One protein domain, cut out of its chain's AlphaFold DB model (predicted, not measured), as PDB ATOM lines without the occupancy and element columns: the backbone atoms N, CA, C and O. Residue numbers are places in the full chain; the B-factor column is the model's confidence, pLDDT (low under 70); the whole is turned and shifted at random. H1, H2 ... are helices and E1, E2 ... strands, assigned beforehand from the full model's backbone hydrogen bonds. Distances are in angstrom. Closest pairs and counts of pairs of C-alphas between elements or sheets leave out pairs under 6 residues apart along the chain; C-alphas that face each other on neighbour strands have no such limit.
ATOM      1  N   GLN A 111     305.951 317.915 484.251       96.44
ATOM      2  CA  GLN A 111     305.484 318.085 482.868       96.44
ATOM      3  C   GLN A 111     305.842 316.915 481.949       96.44
ATOM      4  O   GLN A 111     305.088 316.617 481.023       96.44
ATOM      5  N   PHE A 112     306.977 316.253 482.186       96.38
ATOM      6  CA  PHE A 112     307.517 315.249 481.261       96.38
ATOM      7  C   PHE A 112     307.799 313.893 481.917       96.38
ATOM      8  O   PHE A 112     308.221 312.970 481.229       96.38
ATOM      9  N   SER A 113     307.570 313.737 483.229       96.19
ATOM     10  CA  SER A 113     307.952 312.525 483.981       96.19
ATOM     11  C   SER A 113     309.440 312.171 483.836       96.19
ATOM     12  O   SER A 113     309.823 311.003 483.888       96.19
ATOM     13  N   VAL A 114     310.283 313.190 483.647       95.50
ATOM     14  CA  VAL A 114     311.731 313.049 483.471       95.50
ATOM     15  C   VAL A 114     312.433 313.226 484.816       95.50
ATOM     16  O   VAL A 114     312.264 314.248 485.476       95.50
ATOM     17  N   ASP A 115     313.266 312.252 485.182       94.44
ATOM     18  CA  ASP A 115     314.170 312.324 486.332       94.44
ATOM     19  C   ASP A 115     315.612 312.115 485.854       94.44
ATOM     20  O   ASP A 115     316.026 311.005 485.514       94.44
ATOM     21  N   VAL A 116     316.357 313.216 485.747       94.75
ATOM     22  CA  VAL A 116     317.758 313.227 485.309       94.75
ATOM     23  C   VAL A 116     318.610 314.077 486.239       94.75
ATOM     24  O   VAL A 116     318.132 314.999 486.902       94.75
ATOM     25  N   ASP A 117     319.908 313.790 486.265       96.00
ATOM     26  CA  ASP A 117     320.884 314.654 486.922       96.00
ATOM     27  C   ASP A 117     321.100 315.914 486.067       96.00
ATOM     28  O   ASP A 117     321.830 315.887 485.073       96.00
ATOM     29  N   VAL A 118     320.434 317.011 486.433       96.44
ATOM     30  CA  VAL A 118     320.463 318.282 485.686       96.44
ATOM     31  C   VAL A 118     321.841 318.950 485.672       96.44
ATOM     32  O   VAL A 118     322.106 319.781 484.805       96.44
ATOM     33  N   SER A 119     322.732 318.566 486.587       95.62
ATOM     34  CA  SER A 119     324.090 319.104 486.684       95.62
ATOM     35  C   SER A 119     325.082 318.326 485.818       95.62
ATOM     36  O   SER A 119     326.100 318.881 485.410       95.62
ATOM     37  N   LYS A 120     324.784 317.058 485.502       95.56
ATOM     38  CA  LYS A 120     325.647 316.181 484.685       95.56
ATOM     39  C   LYS A 120     325.122 315.897 483.286       95.56
ATOM     40  O   LYS A 120     325.887 315.467 482.429       95.56
ATOM     41  N   THR A 121     323.833 316.105 483.055       97.50
ATOM     42  CA  THR A 121     323.236 316.011 481.723       97.50
ATOM     43  C   THR A 121     323.467 317.334 481.015       97.50
ATOM     44  O   THR A 121     323.154 318.386 481.570       97.50
ATOM     45  N   LEU A 122     324.032 317.297 479.813       97.81
ATOM     46  CA  LEU A 122     324.346 318.487 479.035       97.81
ATOM     47  C   LEU A 122     323.350 318.662 477.896       97.81
ATOM     48  O   LEU A 122     323.017 317.698 477.212       97.81
ATOM     49  N   LEU A 123     322.940 319.901 477.661       97.81
ATOM     50  CA  LEU A 123     322.315 320.344 476.426       97.81
ATOM     51  C   LEU A 123     323.414 320.769 475.447       97.81
ATOM     52  O   LEU A 123     324.240 321.616 475.782       97.81
ATOM     53  N   CYS A 124     323.408 320.207 474.241       97.38
ATOM     54  CA  CYS A 124     324.258 320.622 473.130       97.38
ATOM     55  C   CYS A 124     323.372 321.175 472.010       97.38
ATOM     56  O   CYS A 124     322.567 320.443 471.430       97.38
ATOM     57  N   LEU A 125     323.519 322.467 471.721       96.44
ATOM     58  CA  LEU A 125     322.813 323.165 470.653       96.44
ATOM     59  C   LEU A 125     323.768 323.430 469.498       96.44
ATOM     60  O   LEU A 125     324.883 323.928 469.682       96.44
ATOM     61  N   ARG A 126     323.308 323.109 468.294       95.31
ATOM     62  CA  ARG A 126     324.063 323.263 467.053       95.31
ATOM     63  C   ARG A 126     323.248 324.093 466.072       95.31
ATOM     64  O   ARG A 126     322.020 324.049 466.106       95.31
ATOM     65  N   ARG A 127     323.912 324.833 465.191       92.19
ATOM     66  CA  ARG A 127     323.263 325.548 464.084       92.19
ATOM     67  C   ARG A 127     323.825 325.077 462.747       92.19
ATOM     68  O   ARG A 127     324.997 324.683 462.706       92.19
ATOM     69  N   PRO A 128     323.005 325.072 461.687       88.81
ATOM     70  CA  PRO A 128     323.503 324.788 460.356       88.81
ATOM     71  C   PRO A 128     324.438 325.919 459.912       88.81
ATOM     72  O   PRO A 128     324.295 327.079 460.304       88.81
ATOM     73  N   LEU A 129     325.434 325.557 459.117       85.56
ATOM     74  CA  LEU A 129     326.224 326.476 458.320       85.56
ATOM     75  C   LEU A 129     325.695 326.372 456.895       85.56
ATOM     76  O   LEU A 129     325.840 325.329 456.254       85.56
ATOM     77  N   GLU A 130     325.085 327.448 456.423       83.94
ATOM     78  CA  GLU A 130     324.449 327.516 455.111       83.94
ATOM     79  C   GLU A 130     325.188 328.502 454.210       83.94
ATOM     80  O   GLU A 130     325.755 329.498 454.668       83.94
ATOM     81  N   ILE A 131     325.192 328.216 452.910       76.44
ATOM     82  CA  ILE A 131     325.656 329.156 451.887       76.44
ATOM     83  C   ILE A 131     324.423 329.881 451.326       76.44
ATOM     84  O   ILE A 131     323.442 329.228 450.982       76.44
ATOM     85  N   SER A 132     324.503 331.220 451.269       72.06
ATOM     86  CA  SER A 132     323.444 332.197 450.927       72.06
ATOM     87  C   SER A 132     322.438 331.784 449.845       72.06
ATOM     88  O   SER A 132     322.754 331.021 448.935       72.06
ATOM     89  N   ASP A 133     321.255 332.405 449.924       61.41
ATOM     90  CA  ASP A 133     320.094 332.454 449.010       61.41
ATOM     91  C   ASP A 133     319.470 331.114 448.589       61.41
ATOM     92  O   ASP A 133     318.339 331.092 448.107       61.41
ATOM     93  N   LEU A 134     320.177 330.000 448.772       65.44
ATOM     94  CA  LEU A 134     319.742 328.660 448.384       65.44
ATOM     95  C   LEU A 134     319.458 327.744 449.585       65.44
ATOM     96  O   LEU A 134     319.061 326.604 449.361       65.44
ATOM     97  N   GLU A 135     319.686 328.214 450.822       66.56
ATOM     98  CA  GLU A 135     319.454 327.470 452.082       66.56
ATOM     99  C   GLU A 135     320.090 326.061 452.080       66.56
ATOM    100  O   GLU A 135     319.553 325.089 452.612       66.56
ATOM    101  N   ILE A 136     321.256 325.915 451.435       74.81
ATOM    102  CA  ILE A 136     321.956 324.627 451.355       74.81
ATOM    103  C   ILE A 136     322.854 324.467 452.585       74.81
ATOM    104  O   ILE A 136     323.878 325.148 452.706       74.81
ATOM    105  N   GLU A 137     322.501 323.523 453.463       82.25
ATOM    106  CA  GLU A 137     323.317 323.105 454.612       82.25
ATOM    107  C   GLU A 137     324.622 322.448 454.126       82.25
ATOM    108  O   GLU A 137     324.613 321.374 453.520       82.25
ATOM    109  N   VAL A 138     325.765 323.083 454.404       84.88
ATOM    110  CA  VAL A 138     327.097 322.556 454.048       84.88
ATOM    111  C   VAL A 138     327.837 321.950 455.236       84.88
ATOM    112  O   VAL A 138     328.699 321.088 455.057       84.88
ATOM    113  N   ALA A 139     327.510 322.390 456.447       86.06
ATOM    114  CA  ALA A 139     328.028 321.850 457.694       86.06
ATOM    115  C   ALA A 139     327.113 322.259 458.855       86.06
ATOM    116  O   ALA A 139     326.104 322.929 458.667       86.06
ATOM    117  N   ASP A 140     327.503 321.906 460.073       89.38
ATOM    118  CA  ASP A 140     326.874 322.384 461.295       89.38
ATOM    119  C   ASP A 140     327.946 322.627 462.364       89.38
ATOM    120  O   ASP A 140     329.007 321.994 462.352       89.38
ATOM    121  N   PHE A 141     327.681 323.537 463.298       90.56
ATOM    122  CA  PHE A 141     328.626 323.890 464.356       90.56
ATOM    123  C   PHE A 141     327.948 323.966 465.722       90.56
ATOM    124  O   PHE A 141     326.760 324.267 465.831       90.56
ATOM    125  N   GLU A 142     328.715 323.658 466.770       93.81
ATOM    126  CA  GLU A 142     328.274 323.779 468.161       93.81
ATOM    127  C   GLU A 142     328.229 325.256 468.560       93.81
ATOM    128  O   GLU A 142     329.217 325.975 468.422       93.81
ATOM    129  N   VAL A 143     327.070 325.697 469.044       93.19
ATOM    130  CA  VAL A 143     326.854 327.069 469.526       93.19
ATOM    131  C   VAL A 143     326.889 327.108 471.046       93.19
ATOM    132  O   VAL A 143     327.387 328.062 471.636       93.19
ATOM    133  N   LEU A 144     326.349 326.070 471.686       93.56
ATOM    134  CA  LEU A 144     326.198 326.023 473.130       93.56
ATOM    135  C   LEU A 144     326.301 324.585 473.622       93.56
ATOM    136  O   LEU A 144     325.671 323.684 473.072       93.56
ATOM    137  N   LYS A 145     327.066 324.391 474.695       95.62
ATOM    138  CA  LYS A 145     327.155 323.126 475.421       95.62
ATOM    139  C   LYS A 145     327.256 323.394 476.918       95.62
ATOM    140  O   LYS A 145     328.305 323.800 477.407       95.62
ATOM    141  N   LEU A 146     326.154 323.187 477.630       96.12
ATOM    142  CA  LEU A 146     325.997 323.510 479.053       96.12
ATOM    143  C   LEU A 146     325.276 322.375 479.775       96.12
ATOM    144  O   LEU A 146     324.551 321.619 479.132       96.12
ATOM    145  N   SER A 147     325.421 322.265 481.098       97.06
ATOM    146  CA  SER A 147     324.522 321.398 481.875       97.06
ATOM    147  C   SER A 147     323.068 321.866 481.734       97.06
ATOM    148  O   SER A 147     322.824 323.034 481.428       97.06
ATOM    149  N   LEU A 148     322.083 320.994 481.964       97.31
ATOM    150  CA  LEU A 148     320.671 321.402 481.938       97.31
ATOM    151  C   LEU A 148     320.395 322.522 482.944       97.31
ATOM    152  O   LEU A 148     319.651 323.446 482.635       97.31
ATOM    153  N   LEU A 149     321.028 322.468 484.119       96.75
ATOM    154  CA  LEU A 149     320.920 323.521 485.122       96.75
ATOM    155  C   LEU A 149     321.417 324.868 484.581       96.75
ATOM    156  O   LEU A 149     320.696 325.860 484.637       96.75
ATOM    157  N   GLN A 150     322.611 324.891 483.991       95.00
ATOM    158  CA  GLN A 150     323.183 326.102 483.398       95.00
ATOM    159  C   GLN A 150     322.374 326.591 482.193       95.00
ATOM    160  O   GLN A 150     322.176 327.792 482.030       95.00
ATOM    161  N   ALA A 151     321.869 325.672 481.369       94.94
ATOM    162  CA  ALA A 151     320.995 326.002 480.256       94.94
ATOM    163  C   ALA A 151     319.671 326.613 480.743       94.94
ATOM    164  O   ALA A 151     319.194 327.560 480.142       94.94
ATOM    165  N   ALA A 152     319.095 326.165 481.859       94.94
ATOM    166  CA  ALA A 152     317.883 326.780 482.408       94.94
ATOM    167  C   ALA A 152     318.094 328.208 482.941       94.94
ATOM    168  O   ALA A 152     317.135 328.967 483.075       94.94
ATOM    169  N   LEU A 153     319.343 328.580 483.222       92.56
ATOM    170  CA  LEU A 153     319.749 329.949 483.549       92.56
ATOM    171  C   LEU A 153     320.116 330.768 482.302       92.56
ATOM    172  O   LEU A 153     320.328 331.978 482.397       92.56
ATOM    173  N   HIS A 154     320.179 330.125 481.136       86.06
ATOM    174  CA  HIS A 154     320.346 330.784 479.854       86.06
ATOM    175  C   HIS A 154     318.998 331.393 479.450       86.06
ATOM    176  O   HIS A 154     317.994 330.697 479.311       86.06
ATOM    177  N   ASN A 155     318.956 332.717 479.317       82.62
ATOM    178  CA  ASN A 155     317.741 333.470 479.010       82.62
ATOM    179  C   ASN A 155     317.339 333.295 477.534       82.62
ATOM    180  O   ASN A 155     317.524 334.212 476.737       82.62
ATOM    181  N   PHE A 156     316.843 332.110 477.169       89.50
ATOM    182  CA  PHE A 156     316.487 331.779 475.791       89.50
ATOM    183  C   PHE A 156     315.393 332.698 475.233       89.50
ATOM    184  O   PHE A 156     314.334 332.916 475.845       89.50
ATOM    185  N   GLU A 157     315.638 333.223 474.036       88.94
ATOM    186  CA  GLU A 157     314.692 334.072 473.320       88.94
ATOM    187  C   GLU A 157     313.544 333.258 472.709       88.94
ATOM    188  O   GLU A 157     313.614 332.039 472.558       88.94
ATOM    189  N   ALA A 158     312.447 333.936 472.354       89.69
ATOM    190  CA  ALA A 158     311.308 333.276 471.713       89.69
ATOM    191  C   ALA A 158     311.710 332.625 470.379       89.69
ATOM    192  O   ALA A 158     311.338 331.486 470.123       89.69
ATOM    193  N   SER A 159     312.552 333.310 469.596       89.88
ATOM    194  CA  SER A 159     313.120 332.820 468.333       89.88
ATOM    195  C   SER A 159     313.915 331.522 468.496       89.88
ATOM    196  O   SER A 159     313.936 330.700 467.590       89.88
ATOM    197  N   GLU A 160     314.542 331.310 469.653       89.12
ATOM    198  CA  GLU A 160     315.302 330.096 469.963       89.12
ATOM    199  C   GLU A 160     314.401 328.908 470.332       89.12
ATOM    200  O   GLU A 160     314.864 327.772 470.397       89.12
ATOM    201  N   CYS A 161     313.112 329.152 470.570       90.06
ATOM    202  CA  CYS A 161     312.127 328.127 470.912       90.06
ATOM    203  C   CYS A 161     311.236 327.715 469.725       90.06
ATOM    204  O   CYS A 161     310.375 326.833 469.870       90.06
ATOM    205  N   GLU A 162     311.418 328.357 468.571       89.69
ATOM    206  CA  GLU A 162     310.698 328.038 467.344       89.69
ATOM    207  C   GLU A 162     311.127 326.681 466.777       89.69
ATOM    208  O   GLU A 162     312.185 326.130 467.105       89.69
ATOM    209  N   ASP A 163     310.272 326.127 465.920       81.00
ATOM    210  CA  ASP A 163     310.656 324.980 465.105       81.00
ATOM    211  C   ASP A 163     311.851 325.363 464.212       81.00
ATOM    212  O   ASP A 163     311.929 326.481 463.709       81.00
ATOM    213  N   ASP A 164     312.825 324.457 464.097       84.69
ATOM    214  CA  ASP A 164     314.072 324.630 463.331       84.69
ATOM    215  C   ASP A 164     315.050 325.725 463.815       84.69
ATOM    216  O   ASP A 164     316.085 325.955 463.189       84.69
ATOM    217  N   ALA A 165     314.825 326.327 464.992       89.19
ATOM    218  CA  ALA A 165     315.753 327.300 465.592       89.19
ATOM    219  C   ALA A 165     317.176 326.745 465.834       89.19
ATOM    220  O   ALA A 165     318.167 327.485 465.878       89.19
ATOM    221  N   PHE A 166     317.274 325.425 465.998       93.19
ATOM    222  CA  PHE A 166     318.524 324.694 466.135       93.19
ATOM    223  C   PHE A 166     318.549 323.485 465.206       93.19
ATOM    224  O   PHE A 166     317.534 322.852 464.925       93.19
ATOM    225  N   HIS A 167     319.755 323.119 464.781       94.12
ATOM    226  CA  HIS A 167     319.993 321.992 463.897       94.12
ATOM    227  C   HIS A 167     319.543 320.668 464.539       94.12
ATOM    228  O   HIS A 167     319.742 320.455 465.737       94.12
ATOM    229  N   LYS A 168     319.046 319.722 463.732       91.38
ATOM    230  CA  LYS A 168     318.552 318.392 464.161       91.38
ATOM    231  C   LYS A 168     319.561 317.523 464.926       91.38
ATOM    232  O   LYS A 168     319.165 316.568 465.583       91.38
ATOM    233  N   LYS A 169     320.866 317.822 464.829       93.19
ATOM    234  CA  LYS A 169     321.923 317.162 465.626       93.19
ATOM    235  C   LYS A 169     322.056 317.728 467.047       93.19
ATOM    236  O   LYS A 169     322.907 317.256 467.799       93.19
ATOM    237  N   SER A 170     321.274 318.744 467.400       96.00
ATOM    238  CA  SER A 170     321.158 319.214 468.779       96.00
ATOM    239  C   SER A 170     320.521 318.129 469.638       96.00
ATOM    240  O   SER A 170     319.663 317.375 469.180       96.00
ATOM    241  N   GLY A 171     320.930 318.039 470.895       97.06
ATOM    242  CA  GLY A 171     320.461 316.974 471.767       97.06
ATOM    243  C   GLY A 171     321.120 317.000 473.129       97.06
ATOM    244  O   GLY A 171     321.717 317.998 473.538       97.06
ATOM    245  N   PHE A 172     321.010 315.875 473.825       98.00
ATOM    246  CA  PHE A 172     321.517 315.729 475.178       98.00
ATOM    247  C   PHE A 172     322.741 314.829 475.207       98.00
ATOM    248  O   PHE A 172     322.820 313.840 474.475       98.00
ATOM    249  N   LEU A 173     323.693 315.169 476.068       97.62
ATOM    250  CA  LEU A 173     324.944 314.444 476.236       97.62
ATOM    251  C   LEU A 173     325.178 314.133 477.715       97.62
ATOM    252  O   LEU A 173     324.753 314.881 478.592       97.62
ATOM    253  N   ILE A 174     325.921 313.066 477.984       96.75
ATOM    254  CA  ILE A 174     326.533 312.805 479.291       96.75
ATOM    255  C   ILE A 174     328.029 312.586 479.114       96.75
ATOM    256  O   ILE A 174     328.476 312.069 478.084       96.75
ATOM    257  N   GLU A 175     328.804 312.997 480.111       94.94
ATOM    258  CA  GLU A 175     330.222 312.664 480.175       94.94
ATOM    259  C   GLU A 175     330.387 311.170 480.484       94.94
ATOM    260  O   GLU A 175     329.691 310.604 481.331       94.94
ATOM    261  N   THR A 176     331.279 310.514 479.749       94.00
ATOM    262  CA  THR A 176     331.597 309.097 479.948       94.00
ATOM    263  C   THR A 176     332.520 308.909 481.155       94.00
ATOM    264  O   THR A 176     332.949 309.864 481.795       94.00
ATOM    265  N   SER A 177     332.900 307.664 481.452       92.56
ATOM    266  CA  SER A 177     333.927 307.380 482.463       92.56
ATOM    267  C   SER A 177     335.292 307.996 482.139       92.56
ATOM    268  O   SER A 177     336.120 308.137 483.036       92.56
ATOM    269  N   THR A 178     335.545 308.327 480.870       93.62
ATOM    270  CA  THR A 178     336.755 309.026 480.439       93.62
ATOM    271  C   THR A 178     336.469 310.530 480.415       93.62
ATOM    272  O   THR A 178     335.668 310.967 479.580       93.62
ATOM    273  N   PRO A 179     337.118 311.332 481.281       90.94
ATOM    274  CA  PRO A 179     336.890 312.773 481.337       90.94
ATOM    275  C   PRO A 179     337.115 313.449 479.983       90.94
ATOM    276  O   PRO A 179     338.067 313.136 479.265       90.94
ATOM    277  N   GLY A 180     336.233 314.379 479.629       90.56
ATOM    278  CA  GLY A 180     336.246 315.104 478.359       90.56
ATOM    279  C   GLY A 180     335.642 314.349 477.171       90.56
ATOM    280  O   GLY A 180     335.484 314.947 476.106       90.56
ATOM    281  N   ILE A 181     335.260 313.075 477.325       93.94
ATOM    282  CA  ILE A 181     334.546 312.315 476.291       93.94
ATOM    283  C   ILE A 181     333.053 312.306 476.611       93.94
ATOM    284  O   ILE A 181     332.647 311.919 477.705       93.94
ATOM    285  N   PHE A 182     332.234 312.697 475.633       94.69
ATOM    286  CA  PHE A 182     330.784 312.832 475.769       94.69
ATOM    287  C   PHE A 182     330.054 311.916 474.796       94.69
ATOM    288  O   PHE A 182     330.476 311.770 473.648       94.69
ATOM    289  N   GLN A 183     328.930 311.354 475.234       95.75
ATOM    290  CA  GLN A 183     328.076 310.509 474.402       95.75
ATOM    291  C   GLN A 183     326.619 310.995 474.411       95.75
ATOM    292  O   GLN A 183     326.169 311.508 475.441       95.75
ATOM    293  N   PRO A 184     325.874 310.831 473.302       96.50
ATOM    294  CA  PRO A 184     324.450 311.142 473.256       96.50
ATOM    295  C   PRO A 184     323.637 310.334 474.264       96.50
ATOM    296  O   PRO A 184     323.882 309.144 474.468       96.50
ATOM    297  N   VAL A 185     322.635 310.977 474.857       96.12
ATOM    298  CA  VAL A 185     321.647 310.339 475.729       96.12
ATOM    299  C   VAL A 185     320.242 310.760 475.313       96.12
ATOM    300  O   VAL A 185     320.011 311.892 474.892       96.12
ATOM    301  N   THR A 186     319.286 309.841 475.427       93.69
ATOM    302  CA  THR A 186     317.868 310.178 475.275       93.69
ATOM    303  C   THR A 186     317.324 310.591 476.632       93.69
ATOM    304  O   THR A 186     317.253 309.779 477.551       93.69
ATOM    305  N   VAL A 187     316.947 311.857 476.749       88.19
ATOM    306  CA  VAL A 187     316.152 312.378 477.862       88.19
ATOM    307  C   VAL A 187     314.720 312.435 477.341       88.19
ATOM    308  O   VAL A 187     314.535 312.805 476.188       88.19
ATOM    309  N   GLY A 188     313.713 312.024 478.113       92.44
ATOM    310  CA  GLY A 188     312.305 311.914 477.680       92.44
ATOM    311  C   GLY A 188     311.602 313.237 477.320       92.44
ATOM    312  O   GLY A 188     310.398 313.357 477.495       92.44
ATOM    313  N   VAL A 189     312.356 314.234 476.861       95.56
ATOM    314  CA  VAL A 189     311.953 315.579 476.463       95.56
ATOM    315  C   VAL A 189     312.759 315.962 475.219       95.56
ATOM    316  O   VAL A 189     313.933 315.615 475.104       95.56
ATOM    317  N   THR A 190     312.157 316.664 474.262       95.38
ATOM    318  CA  THR A 190     312.900 317.192 473.105       95.38
ATOM    319  C   THR A 190     313.688 318.447 473.482       95.38
ATOM    320  O   THR A 190     313.392 319.107 474.478       95.38
ATOM    321  N   VAL A 191     314.673 318.829 472.658       95.75
ATOM    322  CA  VAL A 191     315.411 320.095 472.833       95.75
ATOM    323  C   VAL A 191     314.440 321.275 472.901       95.75
ATOM    324  O   VAL A 191     314.473 322.038 473.859       95.75
ATOM    325  N   ARG A 192     313.509 321.374 471.946       94.81
ATOM    326  CA  ARG A 192     312.500 322.441 471.916       94.81
ATOM    327  C   ARG A 192     311.635 322.470 473.178       94.81
ATOM    328  O   ARG A 192     311.440 323.534 473.758       94.81
ATOM    329  N   GLN A 193     311.137 321.314 473.623       95.56
ATOM    330  CA  GLN A 193     310.339 321.221 474.851       95.56
ATOM    331  C   GLN A 193     311.129 321.691 476.076       95.56
ATOM    332  O   GLN A 193     310.584 322.404 476.915       95.56
ATOM    333  N   PHE A 194     312.416 321.345 476.156       96.62
ATOM    334  CA  PHE A 194     313.294 321.812 477.222       96.62
ATOM    335  C   PHE A 194     313.514 323.333 477.171       96.62
ATOM    336  O   PHE A 194     313.379 323.996 478.194       96.62
ATOM    337  N   LEU A 195     313.784 323.915 475.998       95.88
ATOM    338  CA  LEU A 195     313.955 325.370 475.855       95.88
ATOM    339  C   LEU A 195     312.687 326.137 476.253       95.88
ATOM    340  O   LEU A 195     312.750 327.093 477.029       95.88
ATOM    341  N   MET A 196     311.523 325.657 475.806       94.88
ATOM    342  CA  MET A 196     310.221 326.193 476.207       94.88
ATOM    343  C   MET A 196     309.988 326.075 477.716       94.88
ATOM    344  O   MET A 196     309.478 327.011 478.329       94.88
ATOM    345  N   LEU A 197     310.380 324.955 478.334       95.75
ATOM    346  CA  LEU A 197     310.307 324.777 479.785       95.75
ATOM    347  C   LEU A 197     311.135 325.841 480.511       95.75
ATOM    348  O   LEU A 197     310.618 326.483 481.423       95.75
ATOM    349  N   CYS A 198     312.385 326.056 480.095       95.00
ATOM    350  CA  CYS A 198     313.275 327.058 480.686       95.00
ATOM    351  C   CYS A 198     312.683 328.467 480.580       95.00
ATOM    352  O   CYS A 198     312.626 329.191 481.577       95.00
ATOM    353  N   ARG A 199     312.168 328.826 479.398       94.25
ATOM    354  CA  ARG A 199     311.528 330.123 479.149       94.25
ATOM    355  C   ARG A 199     310.266 330.325 479.989       94.25
ATOM    356  O   ARG A 199     310.074 331.401 480.543       94.25
ATOM    357  N   ASN A 200     309.426 329.299 480.116       93.25
ATOM    358  CA  ASN A 200     308.207 329.356 480.929       93.25
ATOM    359  C   ASN A 200     308.504 329.406 482.430       93.25
ATOM    360  O   ASN A 200     307.768 330.030 483.194       93.25
ATOM    361  N   LEU A 201     309.557 328.711 482.864       94.56
ATOM    362  CA  LEU A 201     309.958 328.693 484.260       94.56
ATOM    363  C   LEU A 201     310.551 330.037 484.682       94.56
ATOM    364  O   LEU A 201     310.342 330.427 485.827       94.56
ATOM    365  N   ASP A 202     311.260 330.727 483.783       93.56
ATOM    366  CA  ASP A 202     311.867 332.045 484.007       93.56
ATOM    367  C   ASP A 202     312.583 332.119 485.369       93.56
ATOM    368  O   ASP A 202     312.262 332.907 486.270       93.56
ATOM    369  N   ILE A 203     313.542 331.204 485.557       94.81
ATOM    370  CA  ILE A 203     314.314 331.112 486.803       94.81
ATOM    371  C   ILE A 203     315.039 332.435 487.069       94.81
ATOM    372  O   ILE A 203     315.135 332.854 488.222       94.81
ATOM    373  N   GLY A 204     315.488 333.124 486.015       91.38
ATOM    374  CA  GLY A 204     316.125 334.434 486.108       91.38
ATOM    375  C   GLY A 204     315.252 335.455 486.839       91.38
ATOM    376  O   GLY A 204     315.690 336.023 487.844       91.38
ATOM    377  N   ALA A 205     314.003 335.657 486.408       92.62
ATOM    378  CA  ALA A 205     313.093 336.587 487.078       92.62
ATOM    379  C   ALA A 205     312.730 336.137 488.503       92.62
ATOM    380  O   ALA A 205     312.660 336.964 489.424       92.62
ATOM    381  N   LYS A 206     312.544 334.827 488.720       95.31
ATOM    382  CA  LYS A 206     312.274 334.267 490.056       95.31
ATOM    383  C   LYS A 206     313.434 334.523 491.017       95.31
ATOM    384  O   LYS A 206     313.203 334.983 492.135       95.31
ATOM    385  N   TYR A 207     314.667 334.300 490.573       95.56
ATOM    386  CA  TYR A 207     315.860 334.527 491.378       95.56
ATOM    387  C   TYR A 207     316.080 336.018 491.647       95.56
ATOM    388  O   TYR A 207     316.323 336.406 492.786       95.56
ATOM    389  N   GLN A 208     315.890 336.890 490.649       94.25
ATOM    390  CA  GLN A 208     315.939 338.340 490.864       94.25
ATOM    391  C   GLN A 208     314.917 338.805 491.909       94.25
ATOM    392  O   GLN A 208     315.235 339.652 492.743       94.25
ATOM    393  N   THR A 209     313.701 338.259 491.876       96.06
ATOM    394  CA  THR A 209     312.657 338.559 492.867       96.06
ATOM    395  C   THR A 209     313.075 338.097 494.259       96.06
ATOM    396  O   THR A 209     312.989 338.870 495.210       96.06
ATOM    397  N   TYR A 210     313.592 336.872 494.369       95.62
ATOM    398  CA  TYR A 210     314.107 336.307 495.614       95.62
ATOM    399  C   TYR A 210     315.240 337.154 496.217       95.62
ATOM    400  O   TYR A 210     315.156 337.562 497.376       95.62
TER     401      TYR A 210
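This is residues 111 to 210 of the 276 residues of an uncharacterized protein of Pseudomonas sp. Tn43 (UniProt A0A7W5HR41). A long, two-stranded hairpin, E1 and E2, reaches to one end of the domain; near its base the short hairpin E3 and E4 continues the sheet, which is curled like part of a barrel. H1 and the start of H3, residues 191 to 195, pack on the sheet near that base, H2 packs on H3 away from the sheet, and H4 ends the printed part far from the hairpin's tip. The 100 printed residues hold four named helices and four named strands, in the order E1 E2 H1 H2 E3 E4 H3 H4; the sheet, E2 E1 E3 E4, is antiparallel and the class mixed. The whole is only just compact, close to loose, with a radius of gyration of the C-alphas of 14.8 A and spans of 47, 36 and 23 A.

Start at E1, residues 121 to 131, and its antiparallel neighbour E2, residues 136 to 147, which bends by 58 degrees at residue 139; N 125 and O 144 are 2.8 A apart. H1, residues 148 to 152, is on the strongly twisted sheet at a height of 5.8 A. H2, residues 158 to 161, is not on it. E3, residues 171 to 175, is antiparallel to E1, with N 122 and O 173 2.8 A apart. E2, H1 H2 and E3 make a split strand-helix-strand unit, two strands running the same way with E1 between them; its crossover is right-handed. E4, residues 182 to 185, pairs with E3 through N 185 and O 172, 2.9 A. H3, residues 191 to 201, only grazes the sheet with residues 191 to 195; it touches H1, closest at the C-alphas of Ala 152 and Cys 198, 4.9 A, and H2, at those of Cys 161 and Arg 192, 5.8 A. H4, residues 203 to 210, meets H3 only through their link. In H1, H3 and H4 every O i to N i+4 pair is within hydrogen-bond range; H2 is too short for one.

Find C-alpha 121 at (323.236, 316.011, 481.723); from there E1 runs 32.7 A. E2 returns over 30.8 A. E3 covers 13.6 A, H3 15.3 A and H4 10.2 A, ending at C-alpha 210, (314.107, 336.307, 495.614).

The C-alphas of Leu 134 and Tyr 210, the two farthest apart, are 48.2 A apart. The printed part has no cut and no long link. Look at residues 133 to 135 for pLDDT under 70; the mean of the printed part is 91.8.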